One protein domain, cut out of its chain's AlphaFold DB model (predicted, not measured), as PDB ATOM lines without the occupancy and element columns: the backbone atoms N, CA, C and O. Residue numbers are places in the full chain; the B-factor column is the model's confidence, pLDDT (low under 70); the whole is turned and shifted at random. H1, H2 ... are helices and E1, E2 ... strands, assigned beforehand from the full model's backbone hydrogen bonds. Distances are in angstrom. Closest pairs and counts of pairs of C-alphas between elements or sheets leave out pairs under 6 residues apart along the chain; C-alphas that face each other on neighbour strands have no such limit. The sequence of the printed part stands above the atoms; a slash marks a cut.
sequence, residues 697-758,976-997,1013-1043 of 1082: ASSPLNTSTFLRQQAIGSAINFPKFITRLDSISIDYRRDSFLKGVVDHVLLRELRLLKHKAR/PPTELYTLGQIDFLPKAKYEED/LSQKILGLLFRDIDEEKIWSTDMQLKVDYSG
ATOM      1  N   ALA A 697     159.806 133.203  97.749       73.12
ATOM      2  CA  ALA A 697     158.647 132.633  97.074       73.12
ATOM      3  C   ALA A 697     158.377 133.282  95.707       73.12
ATOM      4  O   ALA A 697     157.592 132.735  94.936       73.12
ATOM      5  N   SER A 698     159.034 134.399  95.366       78.94
ATOM      6  CA  SER A 698     158.753 135.162  94.140       78.94
ATOM      7  C   SER A 698     159.165 134.442  92.853       78.94
ATOM      8  O   SER A 698     158.529 134.636  91.821       78.94
ATOM      9  N   SER A 699     160.165 133.554  92.894       83.50
ATOM     10  CA  SER A 699     160.568 132.750  91.733       83.50
ATOM     11  C   SER A 699     161.031 131.339  92.125       83.50
ATOM     12  O   SER A 699     161.603 131.152  93.207       83.50
ATOM     13  N   PRO A 700     160.848 130.332  91.248       85.31
ATOM     14  CA  PRO A 700     161.390 128.989  91.468       85.31
ATOM     15  C   PRO A 700     162.917 128.973  91.634       85.31
ATOM     16  O   PRO A 700     163.447 128.183  92.419       85.31
ATOM     17  N   LEU A 701     163.637 129.881  90.965       85.94
ATOM     18  CA  LEU A 701     165.086 130.043  91.120       85.94
ATOM     19  C   LEU A 701     165.473 130.519  92.530       85.94
ATOM     20  O   LEU A 701     166.388 129.955  93.141       85.94
ATOM     21  N   ASN A 702     164.763 131.516  93.070       86.50
ATOM     22  CA  ASN A 702     164.980 132.009  94.431       86.50
ATOM     23  C   ASN A 702     164.661 130.918  95.455       86.50
ATOM     24  O   ASN A 702     165.457 130.669  96.360       86.50
ATOM     25  N   THR A 703     163.554 130.199  95.252       88.25
ATOM     26  CA  THR A 703     163.168 129.050  96.081       88.25
ATOM     27  C   THR A 703     164.231 127.952  96.054       88.25
ATOM     28  O   THR A 703     164.666 127.485  97.104       88.25
ATOM     29  N   SER A 704     164.723 127.567  94.873       88.50
ATOM     30  CA  SER A 704     165.789 126.567  94.742       88.50
ATOM     31  C   SER A 704     167.067 126.999  95.459       88.50
ATOM     32  O   SER A 704     167.682 126.208  96.177       88.50
ATOM     33  N   THR A 705     167.459 128.262  95.299       85.56
ATOM     34  CA  THR A 705     168.644 128.827  95.953       85.56
ATOM     35  C   THR A 705     168.491 128.805  97.472       85.56
ATOM     36  O   THR A 705     169.381 128.316  98.170       85.56
ATOM     37  N   PHE A 706     167.339 129.239  97.982       87.69
ATOM     38  CA  PHE A 706     167.003 129.203  99.402       87.69
ATOM     39  C   PHE A 706     167.048 127.785  99.979       87.69
ATOM     40  O   PHE A 706     167.736 127.544 100.968       87.69
ATOM     41  N   LEU A 707     166.386 126.817  99.338       88.75
ATOM     42  CA  LEU A 707     166.373 125.434  99.817       88.75
ATOM     43  C   LEU A 707     167.780 124.822  99.839       88.75
ATOM     44  O   LEU A 707     168.119 124.118 100.789       88.75
ATOM     45  N   ARG A 708     168.634 125.130  98.849       84.50
ATOM     46  CA  ARG A 708     170.049 124.708  98.855       84.50
ATOM     47  C   ARG A 708     170.826 125.334 100.007       84.50
ATOM     48  O   ARG A 708     171.569 124.623 100.676       84.50
ATOM     49  N   GLN A 709     170.651 126.633 100.255       80.69
ATOM     50  CA  GLN A 709     171.302 127.325 101.373       80.69
ATOM     51  C   GLN A 709     170.891 126.735 102.729       80.69
ATOM     52  O   GLN A 709     171.727 126.627 103.622       80.69
ATOM     53  N   GLN A 710     169.628 126.321 102.864       84.94
ATOM     54  CA  GLN A 710     169.094 125.675 104.068       84.94
ATOM     55  C   GLN A 710     169.333 124.156 104.108       84.94
ATOM     56  O   GLN A 710     168.914 123.497 105.058       84.94
ATOM     57  N   ALA A 711     169.998 123.598 103.088       82.88
ATOM     58  CA  ALA A 711     170.231 122.167 102.896       82.88
ATOM     59  C   ALA A 711     168.952 121.296 102.906       82.88
ATOM     60  O   ALA A 711     169.014 120.098 103.179       82.88
ATOM     61  N   ILE A 712     167.794 121.856 102.542       85.44
ATOM     62  CA  ILE A 712     166.510 121.146 102.536       85.44
ATOM     63  C   ILE A 712     166.313 120.381 101.225       85.44
ATOM     64  O   ILE A 712     166.483 120.922 100.132       85.44
ATOM     65  N   GLY A 713     165.943 119.100 101.336       83.12
ATOM     66  CA  GLY A 713     165.599 118.252 100.190       83.12
ATOM     67  C   GLY A 713     166.767 117.960  99.241       83.12
ATOM     68  O   GLY A 713     166.547 117.546  98.103       83.12
ATOM     69  N   SER A 714     168.014 118.167  99.682       80.25
ATOM     70  CA  SER A 714     169.205 117.966  98.841       80.25
ATOM     71  C   SER A 714     169.382 116.504  98.419       80.25
ATOM     72  O   SER A 714     169.699 116.248  97.259       80.25
ATOM     73  N   ALA A 715     169.107 115.553  99.321       73.50
ATOM     74  CA  ALA A 715     169.214 114.115  99.054       73.50
ATOM     75  C   ALA A 715     168.252 113.640  97.950       73.50
ATOM     76  O   ALA A 715     168.619 112.821  97.115       73.50
ATOM     77  N   ILE A 716     167.052 114.223  97.894       81.00
ATOM     78  CA  ILE A 716     166.034 113.935  96.872       81.00
ATOM     79  C   ILE A 716     166.107 114.898  95.676       81.00
ATOM     80  O   ILE A 716     165.206 114.933  94.845       81.00
ATOM     81  N   ASN A 717     167.165 115.714  95.583       86.00
ATOM     82  CA  ASN A 717     167.343 116.745  94.556       86.00
ATOM     83  C   ASN A 717     166.147 117.716  94.413       86.00
ATOM     84  O   ASN A 717     165.959 118.302  93.345       86.00
ATOM     85  N   PHE A 718     165.378 117.960  95.478       90.25
ATOM     86  CA  PHE A 718     164.176 118.800  95.437       90.25
ATOM     87  C   PHE A 718     164.431 120.218  94.884       90.25
ATOM     88  O   PHE A 718     163.697 120.643  93.989       90.25
ATOM     89  N   PRO A 719     165.519 120.928  95.257       91.56
ATOM     90  CA  PRO A 719     165.822 122.222  94.646       91.56
ATOM     91  C   PRO A 719     166.068 122.146  93.134       91.56
ATOM     92  O   PRO A 719     165.729 123.082  92.409       91.56
ATOM     93  N   LYS A 720     166.678 121.057  92.641       91.00
ATOM     94  CA  LYS A 720     166.884 120.851  91.198       91.00
ATOM     95  C   LYS A 720     165.570 120.521  90.499       91.00
ATOM     96  O   LYS A 720     165.361 120.973  89.377       91.00
ATOM     97  N   PHE A 721     164.697 119.759  91.154       92.06
ATOM     98  CA  PHE A 721     163.375 119.439  90.635       92.06
ATOM     99  C   PHE A 721     162.543 120.707  90.419       92.06
ATOM    100  O   PHE A 721     162.042 120.903  89.318       92.06
ATOM    101  N   ILE A 722     162.521 121.632  91.387       92.00
ATOM    102  CA  ILE A 722     161.864 122.944  91.235       92.00
ATOM    103  C   ILE A 722     162.403 123.709  90.016       92.00
ATOM    104  O   ILE A 722     161.622 124.174  89.193       92.00
ATOM    105  N   THR A 723     163.728 123.794  89.845       92.50
ATOM    106  CA  THR A 723     164.310 124.457  88.659       92.50
ATOM    107  C   THR A 723     164.009 123.721  87.356       92.50
ATOM    108  O   THR A 723     163.955 124.338  86.297       92.50
ATOM    109  N   ARG A 724     163.825 122.396  87.407       92.12
ATOM    110  CA  ARG A 724     163.482 121.606  86.225       92.12
ATOM    111  C   ARG A 724     162.040 121.856  85.803       92.12
ATOM    112  O   ARG A 724     161.828 122.047  84.612       92.12
ATOM    113  N   LEU A 725     161.104 121.889  86.753       92.12
ATOM    114  CA  LEU A 725     159.707 122.257  86.511       92.12
ATOM    115  C   LEU A 725     159.611 123.644  85.867       92.12
ATOM    116  O   LEU A 725     158.991 123.791  84.820       92.12
ATOM    117  N   ASP A 726     160.335 124.617  86.419       91.50
ATOM    118  CA  ASP A 726     160.402 125.977  85.876       91.50
ATOM    119  C   ASP A 726     160.941 126.003  84.433       91.50
ATOM    120  O   ASP A 726     160.362 126.643  83.561       91.50
ATOM    121  N   SER A 727     161.982 125.214  84.126       92.31
ATOM    122  CA  SER A 727     162.550 125.130  82.766       92.31
ATOM    123  C   SER A 727     161.602 124.562  81.701       92.31
ATOM    124  O   SER A 727     161.877 124.695  80.510       92.31
ATOM    125  N   ILE A 728     160.519 123.902  82.122       92.62
ATOM    126  CA  ILE A 728     159.462 123.372  81.248       92.62
ATOM    127  C   ILE A 728     158.128 124.100  81.470       92.62
ATOM    128  O   ILE A 728     157.082 123.598  81.073       92.62
ATOM    129  N   SER A 729     158.173 125.286  82.088       90.38
ATOM    130  CA  SER A 729     157.029 126.168  82.335       90.38
ATOM    131  C   SER A 729     155.942 125.583  83.249       90.38
ATOM    132  O   SER A 729     154.775 125.949  83.132       90.38
ATOM    133  N   ILE A 730     156.317 124.703  84.182       90.12
ATOM    134  CA  ILE A 730     155.414 124.155  85.203       90.12
ATOM    135  C   ILE A 730     155.690 124.838  86.546       90.12
ATOM    136  O   ILE A 730     156.790 124.748  87.093       90.12
ATOM    137  N   ASP A 731     154.676 125.483  87.124       87.94
ATOM    138  CA  ASP A 731     154.795 126.103  88.448       87.94
ATOM    139  C   ASP A 731     154.608 125.066  89.566       87.94
ATOM    140  O   ASP A 731     153.502 124.568  89.788       87.94
ATOM    141  N   TYR A 732     155.684 124.788  90.314       88.62
ATOM    142  CA  TYR A 732     155.678 123.867  91.458       88.62
ATOM    143  C   TYR A 732     154.651 124.245  92.538       88.62
ATOM    144  O   TYR A 732     154.194 123.378  93.283       88.62
ATOM    145  N   ARG A 733     154.281 125.530  92.636       86.62
ATOM    146  CA  ARG A 733     153.373 126.039  93.674       86.62
ATOM    147  C   ARG A 733     151.935 125.558  93.498       86.62
ATOM    148  O   ARG A 733     151.160 125.647  94.445       86.62
ATOM    149  N   ARG A 734     151.580 125.047  92.312       85.69
ATOM    150  CA  ARG A 734     150.260 124.466  92.020       85.69
ATOM    151  C   ARG A 734     150.015 123.133  92.729       85.69
ATOM    152  O   ARG A 734     148.876 122.681  92.771       85.69
ATOM    153  N   ASP A 735     151.057 122.511  93.277       85.94
ATOM    154  CA  ASP A 735     150.942 121.340  94.141       85.94
ATOM    155  C   ASP A 735     151.003 121.766  95.614       85.94
ATOM    156  O   ASP A 735     151.962 122.401  96.063       85.94
ATOM    157  N   SER A 736     149.957 121.424  96.372       81.88
ATOM    158  CA  SER A 736     149.801 121.846  97.767       81.88
ATOM    159  C   SER A 736     150.866 121.259  98.693       81.88
ATOM    160  O   SER A 736     151.249 121.911  99.664       81.88
ATOM    161  N   PHE A 737     151.385 120.066  98.388       82.94
ATOM    162  CA  PHE A 737     152.445 119.442  99.166       82.94
ATOM    163  C   PHE A 737     153.791 120.123  98.897       82.94
ATOM    164  O   PHE A 737     154.445 120.564  99.842       82.94
ATOM    165  N   LEU A 738     154.185 120.289  97.628       85.31
ATOM    166  CA  LEU A 738     155.450 120.952  97.274       85.31
ATOM    167  C   LEU A 738     155.488 122.399  97.778       85.31
ATOM    168  O   LEU A 738     156.506 122.837  98.321       85.31
ATOM    169  N   LYS A 739     154.375 123.129  97.638       84.75
ATOM    170  CA  LYS A 739     154.217 124.466  98.215       84.75
ATOM    171  C   LYS A 739     154.308 124.424  99.742       84.75
ATOM    172  O   LYS A 739     155.086 125.182 100.313       84.75
ATOM    173  N   GLY A 740     153.585 123.506 100.387       83.00
ATOM    174  CA  GLY A 740     153.577 123.342 101.843       83.00
ATOM    175  C   GLY A 740     154.965 123.076 102.434       83.00
ATOM    176  O   GLY A 740     155.307 123.637 103.474       83.00
ATOM    177  N   VAL A 741     155.811 122.296 101.750       84.12
ATOM    178  CA  VAL A 741     157.210 122.086 102.158       84.12
ATOM    179  C   VAL A 741     157.982 123.408 102.163       84.12
ATOM    180  O   VAL A 741     158.652 123.718 103.145       84.12
ATOM    181  N   VAL A 742     157.889 124.203 101.092       86.31
ATOM    182  CA  VAL A 742     158.585 125.500 101.000       86.31
ATOM    183  C   VAL A 742     158.068 126.475 102.057       86.31
ATOM    184  O   VAL A 742     158.869 127.089 102.763       86.31
ATOM    185  N   ASP A 743     156.749 126.557 102.217       84.25
ATOM    186  CA  ASP A 743     156.070 127.381 103.215       84.25
ATOM    187  C   ASP A 743     156.547 127.042 104.639       84.25
ATOM    188  O   ASP A 743     156.925 127.932 105.402       84.25
ATOM    189  N   HIS A 744     156.632 125.758 104.999       84.00
ATOM    190  CA  HIS A 744     157.135 125.348 106.312       84.00
ATOM    191  C   HIS A 744     158.590 125.755 106.553       84.00
ATOM    192  O   HIS A 744     158.935 126.165 107.664       84.00
ATOM    193  N   VAL A 745     159.449 125.666 105.534       87.06
ATOM    194  CA  VAL A 745     160.846 126.108 105.657       87.06
ATOM    195  C   VAL A 745     160.909 127.628 105.826       87.06
ATOM    196  O   VAL A 745     161.669 128.108 106.666       87.06
ATOM    197  N   LEU A 746     160.088 128.388 105.096       87.31
ATOM    198  CA  LEU A 746     159.988 129.842 105.253       87.31
ATOM    199  C   LEU A 746     159.523 130.235 106.652       87.31
ATOM    200  O   LEU A 746     160.166 131.062 107.300       87.31
ATOM    201  N   LEU A 747     158.464 129.595 107.151       85.38
ATOM    202  CA  LEU A 747     157.964 129.835 108.499       85.38
ATOM    203  C   LEU A 747     159.009 129.482 109.558       85.38
ATOM    204  O   LEU A 747     159.191 130.226 110.520       85.38
ATOM    205  N   ARG A 748     159.719 128.362 109.384       88.81
ATOM    206  CA  ARG A 748     160.812 127.968 110.277       88.81
ATOM    207  C   ARG A 748     161.884 129.052 110.334       88.81
ATOM    208  O   ARG A 748     162.268 129.442 111.432       88.81
ATOM    209  N   GLU A 749     162.361 129.545 109.193       89.06
ATOM    210  CA  GLU A 749     163.393 130.588 109.170       89.06
ATOM    211  C   GLU A 749     162.882 131.922 109.739       89.06
ATOM    212  O   GLU A 749     163.595 132.555 110.517       89.06
ATOM    213  N   LEU A 750     161.629 132.308 109.460       89.50
ATOM    214  CA  LEU A 750     160.988 133.487 110.058       89.50
ATOM    215  C   LEU A 750     160.899 133.368 111.589       89.50
ATOM    216  O   LEU A 750     161.235 134.303 112.318       89.50
ATOM    217  N   ARG A 751     160.517 132.193 112.099       89.38
ATOM    218  CA  ARG A 751     160.475 131.905 113.539       89.38
ATOM    219  C   ARG A 751     161.860 131.868 114.169       89.38
ATOM    220  O   ARG A 751     162.001 132.310 115.305       89.38
ATOM    221  N   LEU A 752     162.888 131.381 113.474       91.88
ATOM    222  CA  LEU A 752     164.273 131.461 113.955       91.88
ATOM    223  C   LEU A 752     164.750 132.918 114.042       91.88
ATOM    224  O   LEU A 752     165.419 133.282 115.012       91.88
ATOM    225  N   LEU A 753     164.366 133.759 113.081       92.50
ATOM    226  CA  LEU A 753     164.657 135.189 113.109       92.50
ATOM    227  C   LEU A 753     163.983 135.855 114.320       92.50
ATOM    228  O   LEU A 753     164.670 136.424 115.161       92.50
ATOM    229  N   LYS A 754     162.670 135.671 114.489       91.31
ATOM    230  CA  LYS A 754     161.887 136.263 115.584       91.31
ATOM    231  C   LYS A 754     162.210 135.678 116.963       91.31
ATOM    232  O   LYS A 754     162.609 136.384 117.882       91.31
ATOM    233  N   HIS A 755     162.068 134.367 117.128       89.50
ATOM    234  CA  HIS A 755     162.147 133.684 118.426       89.50
ATOM    235  C   HIS A 755     163.543 133.187 118.797       89.50
ATOM    236  O   HIS A 755     163.710 132.612 119.869       89.50
ATOM    237  N   LYS A 756     164.563 133.353 117.953       92.00
ATOM    238  CA  LYS A 756     165.956 133.041 118.323       92.00
ATOM    239  C   LYS A 756     166.933 134.163 117.983       92.00
ATOM    240  O   LYS A 756     168.107 134.020 118.312       92.00
ATOM    241  N   ALA A 757     166.455 135.267 117.398       94.56
ATOM    242  CA  ALA A 757     167.288 136.364 116.913       94.56
ATOM    243  C   ALA A 757     168.426 135.863 116.007       94.56
ATOM    244  O   ALA A 757     169.536 136.386 116.053       94.56
ATOM    245  N   ARG A 758     168.160 134.807 115.215       95.31
ATOM    246  CA  ARG A 758     169.138 134.169 114.325       95.31
ATOM    247  C   ARG A 758     169.299 135.003 113.053       95.31
ATOM    248  O   ARG A 758     168.803 134.618 111.997       95.31
ATOM    249  N   PRO A 976     153.926 130.701 119.613       65.25
ATOM    250  CA  PRO A 976     152.600 130.104 119.581       65.25
ATOM    251  C   PRO A 976     152.633 128.843 118.698       65.25
ATOM    252  O   PRO A 976     153.117 128.917 117.558       65.25
ATOM    253  N   PRO A 977     152.170 127.679 119.197       54.88
ATOM    254  CA  PRO A 977     152.093 126.484 118.371       54.88
ATOM    255  C   PRO A 977     151.283 126.717 117.087       54.88
ATOM    256  O   PRO A 977     150.468 127.639 116.971       54.88
ATOM    257  N   THR A 978     151.548 125.880 116.098       52.09
ATOM    258  CA  THR A 978     150.827 125.841 114.822       52.09
ATOM    259  C   THR A 978     150.081 124.527 114.751       52.09
ATOM    260  O   THR A 978     150.694 123.488 114.998       52.09
ATOM    261  N   GLU A 979     148.795 124.565 114.416       48.75
ATOM    262  CA  GLU A 979     148.013 123.353 114.159       48.75
ATOM    263  C   GLU A 979     147.942 123.106 112.646       48.75
ATOM    264  O   GLU A 979     147.742 124.027 111.854       48.75
ATOM    265  N   LEU A 980     148.151 121.849 112.250       40.16
ATOM    266  CA  LEU A 980     147.923 121.365 110.890       40.16
ATOM    267  C   LEU A 980     146.500 120.803 110.842       40.16
ATOM    268  O   LEU A 980     146.275 119.664 111.238       40.16
ATOM    269  N   TYR A 981     145.534 121.602 110.392       42.84
ATOM    270  CA  TYR A 981     144.145 121.144 110.259       42.84
ATOM    271  C   TYR A 981     143.921 120.299 108.995       42.84
ATOM    272  O   TYR A 981     143.060 119.426 108.984       42.84
ATOM    273  N   THR A 982     144.698 120.562 107.933       38.34
ATOM    274  CA  THR A 982     144.683 119.867 106.632       38.34
ATOM    275  C   THR A 982     146.090 119.936 106.014       38.34
ATOM    276  O   THR A 982     146.796 120.921 106.243       38.34
ATOM    277  N   LEU A 983     146.511 118.938 105.219       39.22
ATOM    278  CA  LEU A 983     147.786 118.966 104.476       39.22
ATOM    279  C   LEU A 983     147.974 120.317 103.748       39.22
ATOM    280  O   LEU A 983     147.207 120.653 102.847       39.22
ATOM    281  N   GLY A 984     149.004 121.079 104.133       40.34
ATOM    282  CA  GLY A 984     149.404 122.323 103.463       40.34
ATOM    283  C   GLY A 984     148.784 123.626 103.990       40.34
ATOM    284  O   GLY A 984     149.100 124.682 103.445       40.34
ATOM    285  N   GLN A 985     147.951 123.602 105.039       49.56
ATOM    286  CA  GLN A 985     147.462 124.825 105.698       49.56
ATOM    287  C   GLN A 985     148.073 124.989 107.093       49.56
ATOM    288  O   GLN A 985     147.881 124.152 107.972       49.56
ATOM    289  N   ILE A 986     148.798 126.094 107.288       52.66
ATOM    290  CA  ILE A 986     149.327 126.514 108.587       52.66
ATOM    291  C   ILE A 986     148.387 127.565 109.166       52.66
ATOM    292  O   ILE A 986     148.217 128.621 108.554       52.66
ATOM    293  N   ASP A 987     147.848 127.297 110.354       54.75
ATOM    294  CA  ASP A 987     147.113 128.283 111.142       54.75
ATOM    295  C   ASP A 987     147.817 128.540 112.487       54.75
ATOM    296  O   ASP A 987     148.418 127.641 113.090       54.75
ATOM    297  N   PHE A 988     147.770 129.790 112.945       53.16
ATOM    298  CA  PHE A 988     148.369 130.216 114.209       53.16
ATOM    299  C   PHE A 988     147.293 130.178 115.291       53.16
ATOM    300  O   PHE A 988     146.318 130.924 115.191       53.16
ATOM    301  N   LEU A 989     147.446 129.376 116.360       51.66
ATOM    302  CA  LEU A 989     146.494 129.562 117.464       51.66
ATOM    303  C   LEU A 989     146.806 130.868 118.225       51.66
ATOM    304  O   LEU A 989     147.968 131.272 118.341       51.66
ATOM    305  N   PRO A 990     145.785 131.524 118.798       51.06
ATOM    306  CA  PRO A 990     145.974 132.767 119.538       51.06
ATOM    307  C   PRO A 990     146.846 132.589 120.793       51.06
ATOM    308  O   PRO A 990     146.584 131.710 121.615       51.06
ATOM    309  N   LYS A 991     147.819 133.491 121.005       44.69
ATOM    310  CA  LYS A 991     148.704 133.523 122.196       44.69
ATOM    311  C   LYS A 991     147.972 133.530 123.543       44.69
ATOM    312  O   LYS A 991     148.396 132.822 124.445       44.69
ATOM    313  N   ALA A 992     146.877 134.284 123.669       41.88
ATOM    314  CA  ALA A 992     146.104 134.359 124.915       41.88
ATOM    315  C   ALA A 992     145.507 133.002 125.318       41.88
ATOM    316  O   ALA A 992     145.413 132.698 126.498       41.88
ATOM    317  N   LYS A 993     145.176 132.162 124.328       42.22
ATOM    318  CA  LYS A 993     144.728 130.792 124.561       42.22
ATOM    319  C   LYS A 993     145.888 129.984 125.149       42.22
ATOM    320  O   LYS A 993     145.758 129.462 126.238       42.22
ATOM    321  N   TYR A 994     147.062 130.014 124.512       43.72
ATOM    322  CA  TYR A 994     148.253 129.277 124.957       43.72
ATOM    323  C   TYR A 994     148.807 129.641 126.339       43.72
ATOM    324  O   TYR A 994     149.326 128.760 127.017       43.72
ATOM    325  N   GLU A 995     148.758 130.914 126.734       41.47
ATOM    326  CA  GLU A 995     149.260 131.351 128.045       41.47
ATOM    327  C   GLU A 995     148.262 131.030 129.179       41.47
ATOM    328  O   GLU A 995     148.703 130.651 130.261       41.47
ATOM    329  N   GLU A 996     146.945 131.061 128.924       40.94
ATOM    330  CA  GLU A 996     145.933 130.480 129.832       40.94
ATOM    331  C   GLU A 996     146.056 128.936 129.901       40.94
ATOM    332  O   GLU A 996     145.811 128.338 130.945       40.94
ATOM    333  N   ASP A 997     146.516 128.287 128.821       41.88
ATOM    334  CA  ASP A 997     146.659 126.823 128.691       41.88
ATOM    335  C   ASP A 997     147.841 126.197 129.462       41.88
ATOM    336  O   ASP A 997     147.899 124.970 129.599       41.88
ATOM    337  N   LEU A1013     157.210 143.860 128.052       85.50
ATOM    338  CA  LEU A1013     157.768 144.424 126.817       85.50
ATOM    339  C   LEU A1013     159.190 144.939 127.066       85.50
ATOM    340  O   LEU A1013     159.367 146.037 127.606       85.50
ATOM    341  N   SER A1014     160.199 144.179 126.637       90.44
ATOM    342  CA  SER A1014     161.598 144.604 126.740       90.44
ATOM    343  C   SER A1014     161.830 145.873 125.921       90.44
ATOM    344  O   SER A1014     161.432 145.946 124.758       90.44
ATOM    345  N   GLN A1015     162.466 146.882 126.514       90.88
ATOM    346  CA  GLN A1015     162.845 148.115 125.810       90.88
ATOM    347  C   GLN A1015     164.243 148.032 125.176       90.88
ATOM    348  O   GLN A1015     164.642 148.950 124.467       90.88
ATOM    349  N   LYS A1016     164.965 146.931 125.415       94.00
ATOM    350  CA  LYS A1016     166.274 146.630 124.830       94.00
ATOM    351  C   LYS A1016     166.104 146.165 123.366       94.00
ATOM    352  O   LYS A1016     165.014 145.762 122.942       94.00
ATOM    353  N   ILE A1017     167.187 146.174 122.591       95.75
ATOM    354  CA  ILE A1017     167.269 145.829 121.163       95.75
ATOM    355  C   ILE A1017     166.585 144.493 120.863       95.75
ATOM    356  O   ILE A1017     165.827 144.404 119.903       95.75
ATOM    357  N   LEU A1018     166.779 143.464 121.693       95.50
ATOM    358  CA  LEU A1018     166.141 142.158 121.482       95.50
ATOM    359  C   LEU A1018     164.609 142.220 121.516       95.50
ATOM    360  O   LEU A1018     163.960 141.592 120.678       95.50
ATOM    361  N   GLY A1019     164.030 142.976 122.451       92.56
ATOM    362  CA  GLY A1019     162.585 143.194 122.510       92.56
ATOM    363  C   GLY A1019     162.079 143.974 121.301       92.56
ATOM    364  O   GLY A1019     161.045 143.635 120.725       92.56
ATOM    365  N   LEU A1020     162.831 144.992 120.876       94.69
ATOM    366  CA  LEU A1020     162.487 145.810 119.715       94.69
ATOM    367  C   LEU A1020     162.514 144.991 118.411       94.69
ATOM    368  O   LEU A1020     161.523 144.988 117.683       94.69
ATOM    369  N   LEU A1021     163.581 144.225 118.170       94.75
ATOM    370  CA  LEU A1021     163.715 143.321 117.018       94.75
ATOM    371  C   LEU A1021     162.602 142.266 116.984       94.75
ATOM    372  O   LEU A1021     162.023 142.003 115.930       94.75
ATOM    373  N   PHE A1022     162.269 141.684 118.140       92.62
ATOM    374  CA  PHE A1022     161.209 140.682 118.260       92.62
ATOM    375  C   PHE A1022     159.835 141.217 117.837       92.62
ATOM    376  O   PHE A1022     159.074 140.503 117.179       92.62
ATOM    377  N   ARG A1023     159.510 142.455 118.225       88.81
ATOM    378  CA  ARG A1023     158.214 143.089 117.933       88.81
ATOM    379  C   ARG A1023     158.122 143.671 116.530       88.81
ATOM    380  O   ARG A1023     157.020 143.748 116.000       88.81
ATOM    381  N   ASP A1024     159.251 144.038 115.936       90.25
ATOM    382  CA  ASP A1024     159.331 144.486 114.541       90.25
ATOM    383  C   ASP A1024     158.897 143.386 113.550       90.25
ATOM    384  O   ASP A1024     158.384 143.671 112.471       90.25
ATOM    385  N   ILE A1025     159.002 142.110 113.949       86.75
ATOM    386  CA  ILE A1025     158.522 140.975 113.154       86.75
ATOM    387  C   ILE A1025     157.077 140.620 113.521       86.75
ATOM    388  O   ILE A1025     156.800 139.812 114.422       86.75
ATOM    389  N   ASP A1026     156.136 141.142 112.741       81.69
ATOM    390  CA  ASP A1026     154.750 140.674 112.740       81.69
ATOM    391  C   ASP A1026     154.613 139.404 111.882       81.69
ATOM    392  O   ASP A1026     154.395 139.447 110.674       81.69
ATOM    393  N   GLU A1027     154.779 138.252 112.534       78.88
ATOM    394  CA  GLU A1027     154.726 136.924 111.912       78.88
ATOM    395  C   GLU A1027     153.400 136.673 111.187       78.88
ATOM    396  O   GLU A1027     153.421 136.172 110.067       78.88
ATOM    397  N   GLU A1028     152.263 137.061 111.772       70.31
ATOM    398  CA  GLU A1028     150.951 136.853 111.152       70.31
ATOM    399  C   GLU A1028     150.768 137.740 109.925       70.31
ATOM    400  O   GLU A1028     150.280 137.281 108.890       70.31
ATOM    401  N   LYS A1029     151.162 139.014 110.018       73.56
ATOM    402  CA  LYS A1029     151.077 139.943 108.890       73.56
ATOM    403  C   LYS A1029     151.981 139.504 107.744       73.56
ATOM    404  O   LYS A1029     151.510 139.430 106.613       73.56
ATOM    405  N   ILE A1030     153.238 139.167 108.033       72.75
ATOM    406  CA  ILE A1030     154.201 138.695 107.027       72.75
ATOM    407  C   ILE A1030     153.693 137.398 106.388       72.75
ATOM    408  O   ILE A1030     153.724 137.256 105.166       72.75
ATOM    409  N   TRP A1031     153.153 136.478 107.191       72.19
ATOM    410  CA  TRP A1031     152.601 135.225 106.686       72.19
ATOM    411  C   TRP A1031     151.387 135.436 105.773       72.19
ATOM    412  O   TRP A1031     151.325 134.877 104.680       72.19
ATOM    413  N   SER A1032     150.435 136.268 106.203       67.56
ATOM    414  CA  SER A1032     149.175 136.512 105.485       67.56
ATOM    415  C   SER A1032     149.309 137.427 104.267       67.56
ATOM    416  O   SER A1032     148.548 137.273 103.317       67.56
ATOM    417  N   THR A1033     150.251 138.372 104.287       61.16
ATOM    418  CA  THR A1033     150.345 139.443 103.278       61.16
ATOM    419  C   THR A1033     151.498 139.222 102.302       61.16
ATOM    420  O   THR A1033     151.324 139.446 101.106       61.16
ATOM    421  N   ASP A1034     152.653 138.749 102.786       56.62
ATOM    422  CA  ASP A1034     153.898 138.759 102.006       56.62
ATOM    423  C   ASP A1034     154.346 137.363 101.546       56.62
ATOM    424  O   ASP A1034     155.070 137.246 100.558       56.62
ATOM    425  N   MET A1035     153.938 136.292 102.243       61.03
ATOM    426  CA  MET A1035     154.383 134.918 101.947       61.03
ATOM    427  C   MET A1035     153.341 134.062 101.208       61.03
ATOM    428  O   MET A1035     153.714 133.132 100.491       61.03
ATOM    429  N   GLN A1036     152.045 134.377 101.308       63.66
ATOM    430  CA  GLN A1036     151.002 133.711 100.521       63.66
ATOM    431  C   GLN A1036     150.806 134.393  99.161       63.66
ATOM    432  O   GLN A1036     149.878 135.175  98.957       63.66
ATOM    433  N   LEU A1037     151.655 134.060  98.186       61.81
ATOM    434  CA  LEU A1037     151.346 134.370  96.788       61.81
ATOM    435  C   LEU A1037     150.039 133.663  96.396       61.81
ATOM    436  O   LEU A1037     149.888 132.461  96.634       61.81
ATOM    437  N   LYS A1038     149.097 134.397  95.789       64.31
ATOM    438  CA  LYS A1038     147.893 133.800  95.194       64.31
ATOM    439  C   LYS A1038     148.331 132.877  94.060       64.31
ATOM    440  O   LYS A1038     148.775 133.347  93.018       64.31
ATOM    441  N   VAL A1039     148.221 131.573  94.284       72.50
ATOM    442  CA  VAL A1039     148.461 130.560  93.257       72.50
ATOM    443  C   VAL A1039     147.140 130.288  92.557       72.50
ATOM    444  O   VAL A1039     146.140 129.996  93.215       72.50
ATOM    445  N   ASP A1040     147.136 130.390  91.232       75.44
ATOM    446  CA  ASP A1040     146.005 129.935  90.442       75.44
ATOM    447  C   ASP A1040     146.032 128.405  90.336       75.44
ATOM    448  O   ASP A1040     146.904 127.813  89.697       75.44
ATOM    449  N   TYR A1041     145.073 127.764  90.999       79.25
ATOM    450  CA  TYR A1041     144.877 126.319  90.923       79.25
ATOM    451  C   TYR A1041     143.984 125.916  89.738       79.25
ATOM    452  O   TYR A1041     143.727 124.727  89.554       79.25
ATOM    453  N   SER A1042     143.519 126.867  88.919       75.19
ATOM    454  CA  SER A1042     142.732 126.585  87.720       75.19
ATOM    455  C   SER A1042     143.591 125.910  86.640       75.19
ATOM    456  O   SER A1042     144.715 126.322  86.338       75.19
ATOM    457  N   GLY A1043     143.108 124.797  86.081       78.06
ATOM    458  CA  GLY A1043     143.798 124.018  85.043       78.06
ATOM    459  C   GLY A1043     144.420 122.695  85.529       78.06
ATOM    460  O   GLY A1043     144.158 122.257  86.650       78.06
TER     461      GLY A1043
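What this domain is: This is residues 697 to 758, 976 to 997 and 1013 to 1043 of the 1082 residues of the protein "RNA-dependent RNA polymerase" of Torrubiella hemipterigena (UniProt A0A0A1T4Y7). A long helix, H3, makes the spine of an elongated model, with a helical hairpin, H1 and H2, beside its first half and two short helices, H5 and H6, packed on its later part. A small two-stranded hairpin, E1 and E2, forms a separate piece alongside, followed by the short helix H4. The printed part has 115 residues with six named helices and two named strands, in the order H1, H2, H3, E1, E2, H4, H5, H6; the sheet is antiparallel and the class is mostly helix. The whole is only just loose, close to compact, with a radius of gyration of the C-alphas of 16.3 A and spans of 50 by 28 by 25 A.

How they stand to each other: E1, residues 978 to 980, and E2, residues 986 to 988, form an antiparallel hairpin at 143 degrees, with N 979 and O 987 within hydrogen-bond range at 3.4 A. E2 and H3, residues 736 to 756, are only just apart, their closest C-alphas 8.2 A from each other. H3, with residues 743 to 751 alone, touches H6, residues 1027 to 1035, at a steep tilt of 44 degrees, opposite ways; the closest C-alphas, of Leu 750 and Glu 1027, are 7.4 A apart. H3, with residues 754 to 755 alone, only just touches H5, residues 1017 to 1024, with 3 pairs of C-alphas within 8 A, the closest those of Lys 754 and Phe 1022 at 5.2 A. H1, residues 700 to 709, and H2, residues 718 to 727, form a helical hairpin and touch at a shallow tilt of 18 degrees, opposite ways; their closest C-alphas, of Ser 704 and Pro 719, are 4.3 A apart. H1 is close to but not clearly touching H3, with the closest C-alphas, of Thr 703 and Val 742, 7.6 A apart. H4, residues 991 to 996, touches no helix. Helix packing is only just mostly aligned, with 2 of 3 touching pairs at a shallow tilt. Every O i to N i+4 pair is within hydrogen-bond range in H1, H2, H3, H4 and H5, and 4 of 5 are in H6.

Where its parts are: H3 is 28.4 A long, from C-alpha 736 at (149.801, 121.846, 97.767) to C-alpha 756 at (165.956, 133.041, 118.323). H1 is 14.1 A long, H2 14.3 A, H5 10.4 A and H6 10.2 A, and H6 ends at C-alpha 1035 (154.383, 134.918, 101.947).

The domain as a whole: The C-alphas farthest apart, of Ile 728 and Gln 1015, are 51.1 A from each other. Residues 759 to 975 and 998 to 1012 are not printed, with gaps between C-alphas of 17.8 A and 20.9 A. Of the links that are printed whole, none is long. The mean pLDDT of the printed part is 77.3, and residues 976 to 997 and 1032 to 1038 are under 70.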